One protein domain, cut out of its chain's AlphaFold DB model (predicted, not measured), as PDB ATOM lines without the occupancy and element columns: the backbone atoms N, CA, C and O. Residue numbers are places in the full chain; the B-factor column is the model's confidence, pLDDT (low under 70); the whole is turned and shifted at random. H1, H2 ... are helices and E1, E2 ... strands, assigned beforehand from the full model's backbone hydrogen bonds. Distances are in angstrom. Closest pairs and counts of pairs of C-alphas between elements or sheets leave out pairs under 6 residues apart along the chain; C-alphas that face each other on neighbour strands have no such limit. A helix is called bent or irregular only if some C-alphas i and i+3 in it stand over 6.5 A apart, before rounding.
ATOM      1  N   GLU A   7     192.406 130.620 189.767       90.56
ATOM      2  CA  GLU A   7     191.350 130.690 190.774       90.56
ATOM      3  C   GLU A   7     191.138 132.128 191.222       90.56
ATOM      4  O   GLU A   7     192.097 132.872 191.431       90.56
ATOM      5  N   TRP A   8     189.879 132.516 191.406       93.44
ATOM      6  CA  TRP A   8     189.550 133.783 192.043       93.44
ATOM      7  C   TRP A   8     189.740 133.666 193.552       93.44
ATOM      8  O   TRP A   8     189.117 132.822 194.188       93.44
ATOM      9  N   LYS A   9     190.596 134.517 194.123       93.50
ATOM     10  CA  LYS A   9     190.876 134.526 195.568       93.50
ATOM     11  C   LYS A   9     190.060 135.584 196.298       93.50
ATOM     12  O   LYS A   9     189.491 135.319 197.350       93.50
ATOM     13  N   GLU A  10     189.973 136.776 195.718       94.31
ATOM     14  CA  GLU A  10     189.192 137.885 196.261       94.31
ATOM     15  C   GLU A  10     188.673 138.747 195.112       94.31
ATOM     16  O   GLU A  10     189.433 139.046 194.195       94.31
ATOM     17  N   TYR A  11     187.404 139.149 195.134       96.00
ATOM     18  CA  TYR A  11     186.816 139.956 194.067       96.00
ATOM     19  C   TYR A  11     185.562 140.695 194.516       96.00
ATOM     20  O   TYR A  11     184.916 140.346 195.504       96.00
ATOM     21  N   GLU A  12     185.182 141.668 193.699       95.25
ATOM     22  CA  GLU A  12     183.900 142.349 193.756       95.25
ATOM     23  C   GLU A  12     183.150 142.159 192.432       95.25
ATOM     24  O   GLU A  12     183.746 142.133 191.348       95.25
ATOM     25  N   LEU A  13     181.826 141.999 192.532       92.56
ATOM     26  CA  LEU A  13     180.925 141.903 191.386       92.56
ATOM     27  C   LEU A  13     180.205 143.240 191.172       92.56
ATOM     28  O   LEU A  13     179.328 143.609 191.955       92.56
ATOM     29  N   VAL A  14     180.538 143.938 190.086       91.06
ATOM     30  CA  VAL A  14     179.858 145.171 189.660       91.06
ATOM     31  C   VAL A  14     178.682 144.800 188.770       91.06
ATOM     32  O   VAL A  14     178.842 144.176 187.722       91.06
ATOM     33  N   LYS A  15     177.475 145.163 189.190       85.81
ATOM     34  CA  LYS A  15     176.236 144.731 188.536       85.81
ATOM     35  C   LYS A  15     175.995 145.505 187.243       85.81
ATOM     36  O   LYS A  15     176.056 146.727 187.235       85.81
ATOM     37  N   LEU A  16     175.633 144.786 186.179       83.88
ATOM     38  CA  LEU A  16     175.213 145.369 184.897       83.88
ATOM     39  C   LEU A  16     173.724 145.160 184.593       83.88
ATOM     40  O   LEU A  16     173.181 145.807 183.700       83.88
ATOM     41  N   GLY A  17     173.073 144.245 185.317       80.19
ATOM     42  CA  GLY A  17     171.658 143.911 185.168       80.19
ATOM     43  C   GLY A  17     171.424 142.423 184.895       80.19
ATOM     44  O   GLY A  17     172.176 141.766 184.171       80.19
ATOM     45  N   GLY A  18     170.357 141.875 185.486       82.88
ATOM     46  CA  GLY A  18     170.050 140.446 185.415       82.88
ATOM     47  C   GLY A  18     171.222 139.590 185.908       82.88
ATOM     48  O   GLY A  18     171.760 139.817 186.991       82.88
ATOM     49  N   PHE A  19     171.636 138.625 185.088       87.31
ATOM     50  CA  PHE A  19     172.779 137.754 185.379       87.31
ATOM     51  C   PHE A  19     174.134 138.377 185.029       87.31
ATOM     52  O   PHE A  19     175.150 137.751 185.304       87.31
ATOM     53  N   TRP A  20     174.187 139.553 184.399       89.56
ATOM     54  CA  TRP A  20     175.445 140.128 183.925       89.56
ATOM     55  C   TRP A  20     176.122 140.998 184.980       89.56
ATOM     56  O   TRP A  20     175.489 141.835 185.630       89.56
ATOM     57  N   ALA A  21     177.437 140.835 185.081       91.81
ATOM     58  CA  ALA A  21     178.288 141.619 185.956       91.81
ATOM     59  C   ALA A  21     179.677 141.826 185.332       91.81
ATOM     60  O   ALA A  21     180.062 141.138 184.378       91.81
ATOM     61  N   PHE A  22     180.437 142.754 185.906       93.88
ATOM     62  CA  PHE A  22     181.887 142.647 185.931       93.88
ATOM     63  C   PHE A  22     182.337 141.973 187.210       93.88
ATOM     64  O   PHE A  22     181.731 142.163 188.258       93.88
ATOM     65  N   CYS A  23     183.426 141.230 187.126       94.88
ATOM     66  CA  CYS A  23     184.166 140.728 188.263       94.88
ATOM     67  C   CYS A  23     185.559 141.348 188.217       94.88
ATOM     68  O   CYS A  23     186.268 141.180 187.220       94.88
ATOM     69  N   VAL A  24     185.919 142.091 189.260       96.62
ATOM     70  CA  VAL A  24     187.243 142.701 189.405       96.62
ATOM     71  C   VAL A  24     187.857 142.180 190.690       96.62
ATOM     72  O   VAL A  24     187.218 142.241 191.737       96.62
ATOM     73  N   GLY A  25     189.067 141.635 190.614       96.69
ATOM     74  CA  GLY A  25     189.663 140.975 191.767       96.69
ATOM     75  C   GLY A  25     191.008 140.328 191.499       96.69
ATOM     76  O   GLY A  25     191.550 140.414 190.399       96.69
ATOM     77  N   ILE A  26     191.533 139.669 192.522       96.12
ATOM     78  CA  ILE A  26     192.781 138.917 192.484       96.12
ATOM     79  C   ILE A  26     192.481 137.499 192.013       96.12
ATOM     80  O   ILE A  26     191.637 136.796 192.583       96.12
ATOM     81  N   VAL A  27     193.224 137.074 191.000       94.75
ATOM     82  CA  VAL A  27     193.330 135.671 190.621       94.75
ATOM     83  C   VAL A  27     194.745 135.179 190.855       94.75
ATOM     84  O   VAL A  27     195.705 135.936 190.708       94.75
ATOM     85  N   GLU A  28     194.857 133.905 191.186       92.88
ATOM     86  CA  GLU A  28     196.127 133.217 191.378       92.88
ATOM     87  C   GLU A  28     196.175 132.025 190.428       92.88
ATOM     88  O   GLU A  28     195.181 131.303 190.281       92.88
ATOM     89  N   ASP A  29     197.289 131.861 189.723       89.19
ATOM     90  CA  ASP A  29     197.517 130.657 188.933       89.19
ATOM     91  C   ASP A  29     198.142 129.535 189.769       89.19
ATOM     92  O   ASP A  29     198.520 129.693 190.926       89.19
ATOM     93  N   ASN A  30     198.230 128.358 189.164       85.62
ATOM     94  CA  ASN A  30     198.764 127.151 189.781       85.62
ATOM     95  C   ASN A  30     200.264 127.216 190.127       85.62
ATOM     96  O   ASN A  30     200.756 126.290 190.769       85.62
ATOM     97  N   ILE A  31     200.984 128.260 189.702       86.25
ATOM     98  CA  ILE A  31     202.391 128.501 190.062       86.25
ATOM     99  C   ILE A  31     202.546 129.639 191.088       86.25
ATOM    100  O   ILE A  31     203.668 130.026 191.399       86.25
ATOM    101  N   GLY A  32     201.435 130.142 191.642       86.06
ATOM    102  CA  GLY A  32     201.410 131.124 192.730       86.06
ATOM    103  C   GLY A  32     201.467 132.588 192.285       86.06
ATOM    104  O   GLY A  32     201.541 133.477 193.135       86.06
ATOM    105  N   ILE A  33     201.415 132.881 190.980       89.19
ATOM    106  CA  ILE A  33     201.435 134.266 190.501       89.19
ATOM    107  C   ILE A  33     200.056 134.887 190.707       89.19
ATOM    108  O   ILE A  33     199.046 134.449 190.143       89.19
ATOM    109  N   LYS A  34     200.035 135.972 191.483       93.31
ATOM    110  CA  LYS A  34     198.850 136.793 191.730       93.31
ATOM    111  C   LYS A  34     198.756 137.909 190.701       93.31
ATOM    112  O   LYS A  34     199.736 138.578 190.392       93.31
ATOM    113  N   LYS A  35     197.553 138.142 190.180       93.75
ATOM    114  CA  LYS A  35     197.271 139.227 189.228       93.75
ATOM    115  C   LYS A  35     195.875 139.783 189.430       93.75
ATOM    116  O   LYS A  35     194.959 139.055 189.813       93.75
ATOM    117  N   VAL A  36     195.696 141.065 189.126       95.56
ATOM    118  CA  VAL A  36     194.360 141.663 189.058       95.56
ATOM    119  C   VAL A  36     193.719 141.283 187.729       95.56
ATOM    120  O   VAL A  36     194.298 141.474 186.661       95.56
ATOM    121  N   ARG A  37     192.507 140.740 187.787       94.56
ATOM    122  CA  ARG A  37     191.700 140.393 186.620       94.56
ATOM    123  C   ARG A  37     190.433 141.232 186.594       94.56
ATOM    124  O   ARG A  37     189.759 141.384 187.608       94.56
ATOM    125  N   ILE A  38     190.089 141.693 185.396       95.06
ATOM    126  CA  ILE A  38     188.786 142.260 185.054       95.06
ATOM    127  C   ILE A  38     188.108 141.260 184.120       95.06
ATOM    128  O   ILE A  38     188.649 140.919 183.069       95.06
ATOM    129  N   ALA A  39     186.936 140.771 184.498       93.69
ATOM    130  CA  ALA A  39     186.138 139.866 183.684       93.69
ATOM    131  C   ALA A  39     184.723 140.410 183.521       93.69
ATOM    132  O   ALA A  39     184.158 140.971 184.452       93.69
ATOM    133  N   LYS A  40     184.127 140.193 182.349       93.06
ATOM    134  CA  LYS A  40     182.703 140.423 182.102       93.06
ATOM    135  C   LYS A  40     182.040 139.108 181.758       93.06
ATOM    136  O   LYS A  40     182.593 138.316 180.996       93.06
ATOM    137  N   GLY A  41     180.822 138.921 182.244       93.25
ATOM    138  CA  GLY A  41     179.988 137.814 181.816       93.25
ATOM    139  C   GLY A  41     178.776 137.608 182.700       93.25
ATOM    140  O   GLY A  41     178.382 138.489 183.463       93.25
ATOM    141  N   LYS A  42     178.175 136.428 182.570       92.50
ATOM    142  CA  LYS A  42     177.104 135.965 183.440       92.50
ATOM    143  C   LYS A  42     177.677 135.418 184.744       92.50
ATOM    144  O   LYS A  42     178.620 134.627 184.722       92.50
ATOM    145  N   VAL A  43     177.077 135.804 185.860       91.81
ATOM    146  CA  VAL A  43     177.354 135.228 187.176       91.81
ATOM    147  C   VAL A  43     177.011 133.737 187.154       91.81
ATOM    148  O   VAL A  43     175.927 133.340 186.717       91.81
ATOM    149  N   LYS A  44     177.947 132.899 187.608       90.69
ATOM    150  CA  LYS A  44     177.796 131.441 187.698       90.69
ATOM    151  C   LYS A  44     177.091 131.076 189.003       90.69
ATOM    152  O   LYS A  44     177.695 130.604 189.961       90.69
ATOM    153  N   GLY A  45     175.787 131.315 189.044       88.38
ATOM    154  CA  GLY A  45     175.010 131.180 190.269       88.38
ATOM    155  C   GLY A  45     173.524 131.419 190.068       88.38
ATOM    156  O   GLY A  45     173.039 131.500 188.936       88.38
ATOM    157  N   LYS A  46     172.807 131.547 191.181       84.31
ATOM    158  CA  LYS A  46     171.447 132.081 191.200       84.31
ATOM    159  C   LYS A  46     171.505 133.584 191.437       84.31
ATOM    160  O   LYS A  46     172.360 134.078 192.170       84.31
ATOM    161  N   VAL A  47     170.575 134.295 190.815       80.25
ATOM    162  CA  VAL A  47     170.359 135.722 191.048       80.25
ATOM    163  C   VAL A  47     169.066 135.841 191.825       80.25
ATOM    164  O   VAL A  47     168.001 135.509 191.307       80.25
ATOM    165  N   LEU A  48     169.171 136.287 193.065       79.69
ATOM    166  CA  LEU A  48     168.029 136.585 193.910       79.69
ATOM    167  C   LEU A  48     167.740 138.077 193.760       79.69
ATOM    168  O   LEU A  48     168.641 138.904 193.883       79.69
ATOM    169  N   LYS A  49     166.498 138.429 193.430       74.12
ATOM    170  CA  LYS A  49     166.047 139.820 193.381       74.12
ATOM    171  C   LYS A  49     164.986 139.995 194.453       74.12
ATOM    172  O   LYS A  49     163.899 139.445 194.303       74.12
ATOM    173  N   ASP A  50     165.280 140.785 195.477       72.06
ATOM    174  CA  ASP A  50     164.275 141.221 196.444       72.06
ATOM    175  C   ASP A  50     164.113 142.733 196.361       72.06
ATOM    176  O   ASP A  50     165.045 143.457 196.697       72.06
ATOM    177  N   LYS A  51     162.943 143.164 195.866       61.16
ATOM    178  CA  LYS A  51     162.401 144.533 195.706       61.16
ATOM    179  C   LYS A  51     163.356 145.604 195.131       61.16
ATOM    180  O   LYS A  51     163.035 146.169 194.091       61.16
ATOM    181  N   GLU A  52     164.539 145.810 195.705       63.41
ATOM    182  CA  GLU A  52     165.585 146.766 195.290       63.41
ATOM    183  C   GLU A  52     167.024 146.203 195.329       63.41
ATOM    184  O   GLU A  52     167.959 146.837 194.835       63.41
ATOM    185  N   LYS A  53     167.236 144.999 195.875       63.03
ATOM    186  CA  LYS A  53     168.554 144.367 196.003       63.03
ATOM    187  C   LYS A  53     168.657 143.120 195.133       63.03
ATOM    188  O   LYS A  53     167.801 142.241 195.145       63.03
ATOM    189  N   PHE A  54     169.748 143.061 194.378       69.19
ATOM    190  CA  PHE A  54     170.199 141.847 193.703       69.19
ATOM    191  C   PHE A  54     171.260 141.165 194.563       69.19
ATOM    192  O   PHE A  54     172.271 141.790 194.888       69.19
ATOM    193  N   GLU A  55     171.066 139.899 194.889       76.88
ATOM    194  CA  GLU A  55     172.051 139.060 195.563       76.88
ATOM    195  C   GLU A  55     172.445 137.892 194.659       76.88
ATOM    196  O   GLU A  55     171.653 137.416 193.841       76.88
ATOM    197  N   TYR A  56     173.701 137.465 194.770       81.88
ATOM    198  CA  TYR A  56     174.254 136.376 193.976       81.88
ATOM    199  C   TYR A  56     174.610 135.205 194.887       81.88
ATOM    200  O   TYR A  56     175.452 135.333 195.771       81.88
ATOM    201  N   GLU A  57     174.003 134.051 194.629       85.31
ATOM    202  CA  GLU A  57     174.366 132.778 195.254       85.31
ATOM    203  C   GLU A  57     175.217 131.993 194.249       85.31
ATOM    204  O   GLU A  57     174.701 131.444 193.272       85.31
ATOM    205  N   LEU A  58     176.537 132.010 194.431       86.62
ATOM    206  CA  LEU A  58     177.488 131.396 193.501       86.62
ATOM    207  C   LEU A  58     177.510 129.872 193.635       86.62
ATOM    208  O   LEU A  58     177.432 129.347 194.743       86.62
ATOM    209  N   LYS A  59     177.683 129.167 192.510       88.12
ATOM    210  CA  LYS A  59     177.914 127.711 192.512       88.12
ATOM    211  C   LYS A  59     179.295 127.358 193.064       88.12
ATOM    212  O   LYS A  59     179.426 126.401 193.816       88.12
ATOM    213  N   ASP A  60     180.296 128.138 192.671       87.88
ATOM    214  CA  ASP A  60     181.676 128.046 193.134       87.88
ATOM    215  C   ASP A  60     182.180 129.467 193.408       87.88
ATOM    216  O   ASP A  60     182.056 130.361 192.568       87.88
ATOM    217  N   LYS A  61     182.730 129.689 194.605       88.38
ATOM    218  CA  LYS A  61     183.284 130.988 194.995       88.38
ATOM    219  C   LYS A  61     184.566 131.318 194.235       88.38
ATOM    220  O   LYS A  61     184.821 132.501 194.027       88.38
ATOM    221  N   ASN A  62     185.319 130.310 193.800       89.38
ATOM    222  CA  ASN A  62     186.585 130.473 193.087       89.38
ATOM    223  C   ASN A  62     186.388 130.625 191.569       89.38
ATOM    224  O   ASN A  62     187.357 130.880 190.854       89.38
ATOM    225  N   ASP A  63     185.147 130.504 191.081       88.94
ATOM    226  CA  ASP A  63     184.751 130.663 189.679       88.94
ATOM    227  C   ASP A  63     183.398 131.412 189.561       88.94
ATOM    228  O   ASP A  63     182.372 130.841 189.177       88.94
ATOM    229  N   PRO A  64     183.359 132.716 189.903       91.31
ATOM    230  CA  PRO A  64     182.116 133.465 190.078       91.31
ATOM    231  C   PRO A  64     181.423 133.854 188.769       91.31
ATOM    232  O   PRO A  64     180.230 134.165 188.769       91.31
ATOM    233  N   ILE A  65     182.151 133.906 187.649       92.44
ATOM    234  CA  ILE A  65     181.661 134.531 186.418       92.44
ATOM    235  C   ILE A  65     182.130 133.783 185.169       92.44
ATOM    236  O   ILE A  65     183.277 133.352 185.058       92.44
ATOM    237  N   THR A  66     181.249 133.646 184.177       91.00
ATOM    238  CA  THR A  66     181.674 133.295 182.814       91.00
ATOM    239  C   THR A  66     182.519 134.429 182.245       91.00
ATOM    240  O   THR A  66     182.287 135.585 182.588       91.00
ATOM    241  N   GLN A  67     183.433 134.135 181.332       84.81
ATOM    242  CA  GLN A  67     184.271 135.159 180.716       84.81
ATOM    243  C   GLN A  67     183.900 135.294 179.246       84.81
ATOM    244  O   GLN A  67     183.954 134.324 178.494       84.81
ATOM    245  N   VAL A  68     183.496 136.496 178.840       84.25
ATOM    246  CA  VAL A  68     183.423 136.847 177.421       84.25
ATOM    247  C   VAL A  68     184.762 137.426 176.973       84.25
ATOM    248  O   VAL A  68     185.402 138.162 177.717       84.25
ATOM    249  N   ASN A  69     185.155 137.167 175.726       80.88
ATOM    250  CA  ASN A  69     186.410 137.694 175.166       80.88
ATOM    251  C   ASN A  69     186.399 139.221 174.968       80.88
ATOM    252  O   ASN A  69     187.424 139.800 174.625       80.88
ATOM    253  N   ARG A  70     185.240 139.879 175.122       84.62
ATOM    254  CA  ARG A  70     185.055 141.312 174.861       84.62
ATOM    255  C   ARG A  70     184.528 142.043 176.092       84.62
ATOM    256  O   ARG A  70     183.502 141.663 176.656       84.62
ATOM    257  N   LEU A  71     185.204 143.129 176.460       86.88
ATOM    258  CA  LEU A  71     184.805 144.041 177.525       86.88
ATOM    259  C   LEU A  71     184.150 145.281 176.906       86.88
ATOM    260  O   LEU A  71     184.832 146.115 176.325       86.88
ATOM    261  N   ASN A  72     182.829 145.407 177.037       87.56
ATOM    262  CA  ASN A  72     182.125 146.619 176.608       87.56
ATOM    263  C   ASN A  72     181.792 147.451 177.842       87.56
ATOM    264  O   ASN A  72     181.080 146.934 178.708       87.56
ATOM    265  N   ILE A  73     182.251 148.697 177.872       90.25
ATOM    266  CA  ILE A  73     181.950 149.685 178.910       90.25
ATOM    267  C   ILE A  73     180.941 150.675 178.324       90.25
ATOM    268  O   ILE A  73     181.162 151.178 177.222       90.25
ATOM    269  N   LYS A  74     179.808 150.892 178.997       88.88
ATOM    270  CA  LYS A  74     178.688 151.675 178.452       88.88
ATOM    271  C   LYS A  74     178.616 153.097 178.984       88.88
ATOM    272  O   LYS A  74     177.993 153.933 178.335       88.88
ATOM    273  N   SER A  75     179.211 153.369 180.139       92.00
ATOM    274  CA  SER A  75     179.214 154.708 180.722       92.00
ATOM    275  C   SER A  75     180.540 155.044 181.394       92.00
ATOM    276  O   SER A  75     181.399 154.185 181.611       92.00
ATOM    277  N   ARG A  76     180.718 156.328 181.712       93.12
ATOM    278  CA  ARG A  76     181.903 156.807 182.421       93.12
ATOM    279  C   ARG A  76     181.920 156.321 183.869       93.12
ATOM    280  O   ARG A  76     182.971 155.924 184.353       93.12
ATOM    281  N   GLU A  77     180.766 156.293 184.519       92.50
ATOM    282  CA  GLU A  77     180.601 155.821 185.897       92.50
ATOM    283  C   GLU A  77     180.990 154.340 186.018       92.50
ATOM    284  O   GLU A  77     181.670 153.942 186.959       92.50
ATOM    285  N   GLU A  78     180.622 153.527 185.021       90.94
ATOM    286  CA  GLU A  78     181.017 152.117 184.925       90.94
ATOM    287  C   GLU A  78     182.542 151.962 184.843       90.94
ATOM    288  O   GLU A  78     183.124 151.113 185.519       90.94
ATOM    289  N   TRP A  79     183.204 152.810 184.049       94.12
ATOM    290  CA  TRP A  79     184.661 152.825 183.959       94.12
ATOM    291  C   TRP A  79     185.326 153.257 185.266       94.12
ATOM    292  O   TRP A  79     186.281 152.619 185.708       94.12
ATOM    293  N   GLU A  80     184.835 154.332 185.882       96.12
ATOM    294  CA  GLU A  80     185.384 154.871 187.126       96.12
ATOM    295  C   GLU A  80     185.282 153.852 188.266       96.12
ATOM    296  O   GLU A  80     186.246 153.669 189.012       96.12
ATOM    297  N   GLU A  81     184.178 153.107 188.338       94.88
ATOM    298  CA  GLU A  81     184.007 152.034 189.315       94.88
ATOM    299  C   GLU A  81     184.976 150.865 189.075       94.88
ATOM    300  O   GLU A  81     185.645 150.412 190.007       94.88
ATOM    301  N   ILE A  82     185.129 150.403 187.825       95.00
ATOM    302  CA  ILE A  82     186.115 149.362 187.488       95.00
ATOM    303  C   ILE A  82     187.523 149.832 187.858       95.00
ATOM    304  O   ILE A  82     188.269 149.091 188.501       95.00
ATOM    305  N   LYS A  83     187.887 151.063 187.487       96.69
ATOM    306  CA  LYS A  83     189.200 151.644 187.774       96.69
ATOM    307  C   LYS A  83     189.468 151.690 189.280       96.69
ATOM    308  O   LYS A  83     190.525 151.241 189.719       96.69
ATOM    309  N   ARG A  84     188.498 152.155 190.074       97.62
ATOM    310  CA  ARG A  84     188.577 152.194 191.542       97.62
ATOM    311  C   ARG A  84     188.856 150.809 192.131       97.62
ATOM    312  O   ARG A  84     189.695 150.676 193.024       97.62
ATOM    313  N   LEU A  85     188.174 149.776 191.635       97.38
ATOM    314  CA  LEU A  85     188.376 148.396 192.082       97.38
ATOM    315  C   LEU A  85     189.742 147.847 191.669       97.38
ATOM    316  O   LEU A  85     190.416 147.217 192.481       97.38
ATOM    317  N   VAL A  86     190.184 148.116 190.441       96.94
ATOM    318  CA  VAL A  86     191.520 147.721 189.977       96.94
ATOM    319  C   VAL A  86     192.590 148.329 190.875       96.94
ATOM    320  O   VAL A  86     193.422 147.594 191.396       96.94
ATOM    321  N   GLU A  87     192.536 149.637 191.137       97.44
ATOM    322  CA  GLU A  87     193.489 150.309 192.029       97.44
ATOM    323  C   GLU A  87     193.463 149.730 193.450       97.44
ATOM    324  O   GLU A  87     194.516 149.531 194.060       97.44
ATOM    325  N   LYS A  88     192.272 149.415 193.982       96.75
ATOM    326  CA  LYS A  88     192.118 148.750 195.285       96.75
ATOM    327  C   LYS A  88     192.864 147.414 195.324       96.75
ATOM    328  O   LYS A  88     193.567 147.152 196.298       96.75
ATOM    329  N   TYR A  89     192.702 146.571 194.306       96.56
ATOM    330  CA  TYR A  89     193.324 145.246 194.275       96.56
ATOM    331  C   TYR A  89     194.808 145.284 193.906       96.56
ATOM    332  O   TYR A  89     195.572 144.508 194.473       96.56
ATOM    333  N   MET A  90     195.242 146.216 193.056       95.50
ATOM    334  CA  MET A  90     196.666 146.429 192.765       95.50
ATOM    335  C   MET A  90     197.437 146.755 194.048       95.50
ATOM    336  O   MET A  90     198.380 146.047 194.388       95.50
ATOM    337  N   LYS A  91     196.932 147.700 194.854       95.25
ATOM    338  CA  LYS A  91     197.512 148.047 196.166       95.25
ATOM    339  C   LYS A  91     197.577 146.875 197.150       95.25
ATOM    340  O   LYS A  91     198.335 146.933 198.113       95.25
ATOM    341  N   LYS A  92     196.731 145.852 196.986       93.25
ATOM    342  CA  LYS A  92     196.759 144.648 197.830       93.25
ATOM    343  C   LYS A  92     197.853 143.681 197.404       93.25
ATOM    344  O   LYS A  92     198.467 143.081 198.275       93.25
ATOM    345  N   ILE A  93     198.071 143.531 196.098       90.69
ATOM    346  CA  ILE A  93     199.138 142.673 195.578       90.69
ATOM    347  C   ILE A  93     200.502 143.301 195.894       90.69
ATOM    348  O   ILE A  93     201.335 142.619 196.469       90.69
ATOM    349  N   GLU A  94     200.675 144.608 195.667       85.81
ATOM    350  CA  GLU A  94     201.929 145.340 195.948       85.81
ATOM    351  C   GLU A  94     202.366 145.304 197.422       85.81
ATOM    352  O   GLU A  94     203.539 145.462 197.721       85.81
ATOM    353  N   LYS A  95     201.426 145.144 198.362       71.94
ATOM    354  CA  LYS A  95     201.721 145.044 199.804       71.94
ATOM    355  C   LYS A  95     202.005 143.619 200.279       71.94
ATOM    356  O   LYS A  95     202.348 143.437 201.444       71.94
ATOM    357  N   ALA A  96     201.716 142.625 199.445       60.41
ATOM    358  CA  ALA A  96     201.890 141.213 199.767       60.41
ATOM    359  C   ALA A  96     203.231 140.654 199.256       60.41
ATOM    360  O   ALA A  96     203.551 139.512 199.588       60.41
TER     361      ALA A  96
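This is residues 7 to 96 of the 97 residues of an uncharacterized protein of Candidatus Aenigmarchaeota archaeon (UniProt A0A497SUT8). A twisted sheet of three bent strands, E1, E2 and E3, is covered on one face by the long helix H1, which runs along the strands, while the small two-stranded hairpin E4 and E5 lies at one end of the domain. From E5 the chain passes over the sheet's other face with residues 61 to 66, then goes round the edge of the sheet beside E3 to reach H1. The printed part has 90 residues with five named strands and one named helix, in the order E1 E2 E3 E4 E5 H1; the class is mixed, and both sheets, E1 - E2 - E3 and E4 - E5, are antiparallel. The whole is compact, with a radius of gyration of the C-alphas of 13.4 A and spans of 40 by 31 by 24 A.

E1, residues 7 to 17, bends by 89 degrees at residue 10 and forms a hairpin with E2, residues 20 to 29, at 169 degrees; N 9 and O 26 are 2.9 A apart, within hydrogen-bond range. E2 bends by 69 degrees at residue 26 and forms a hairpin with E3, residues 34 to 42, at 153 degrees, with N 23 and O 39 within range at 2.8 A. The three make a meander, each strand the antiparallel neighbour of the one before; E1 and E3 are the edge strands. E3 bends by 53 degrees at residue 38 and runs on into E4, residues 45 to 50, across a break of 2 residues, at 66 degrees. E4 forms a hairpin with E5, residues 53 to 58, at 160 degrees; N 48 and O 55 are within range at 2.8 A. E1 and E5 are only just apart, 8.5 A at their closest. H1, residues 76 to 93, is on one face of the first sheet, giving two layers, a helix layer and a sheet layer, at a height over the sheet of 8.7 A. It lies over E2 and E3, along the strands, at 18 degrees to E2 on the local plane. Its closest C-alphas to E2 are those of Gly 25 and Tyr 89, 6.2 A; to E3, those of Val 36 and Tyr 89, 6.4 A. In H1 every O i to N i+4 pair is within hydrogen-bond range.

E1 begins at C-alpha 7, (191.350, 130.690, 190.774), and measures 24.4 A from first to last C-alpha. E2 measures 24.5 A, E3 23.3 A, and E4 and E5 15.9 A each. H1 measures 25.9 A, from C-alpha 76 at (181.903, 156.807, 182.421) to C-alpha 93 at (199.138, 142.673, 195.578).

The C-alphas farthest apart are those of Ile 31 and Lys 51, 43.5 A. The printed part has no cut. The four links between strands that follow each other are tight; the link from E5 to H1, residues 59 to 75, is long. The mean pLDDT of the printed part is 88.6, with residues 51 to 54 and residue 96 under 70.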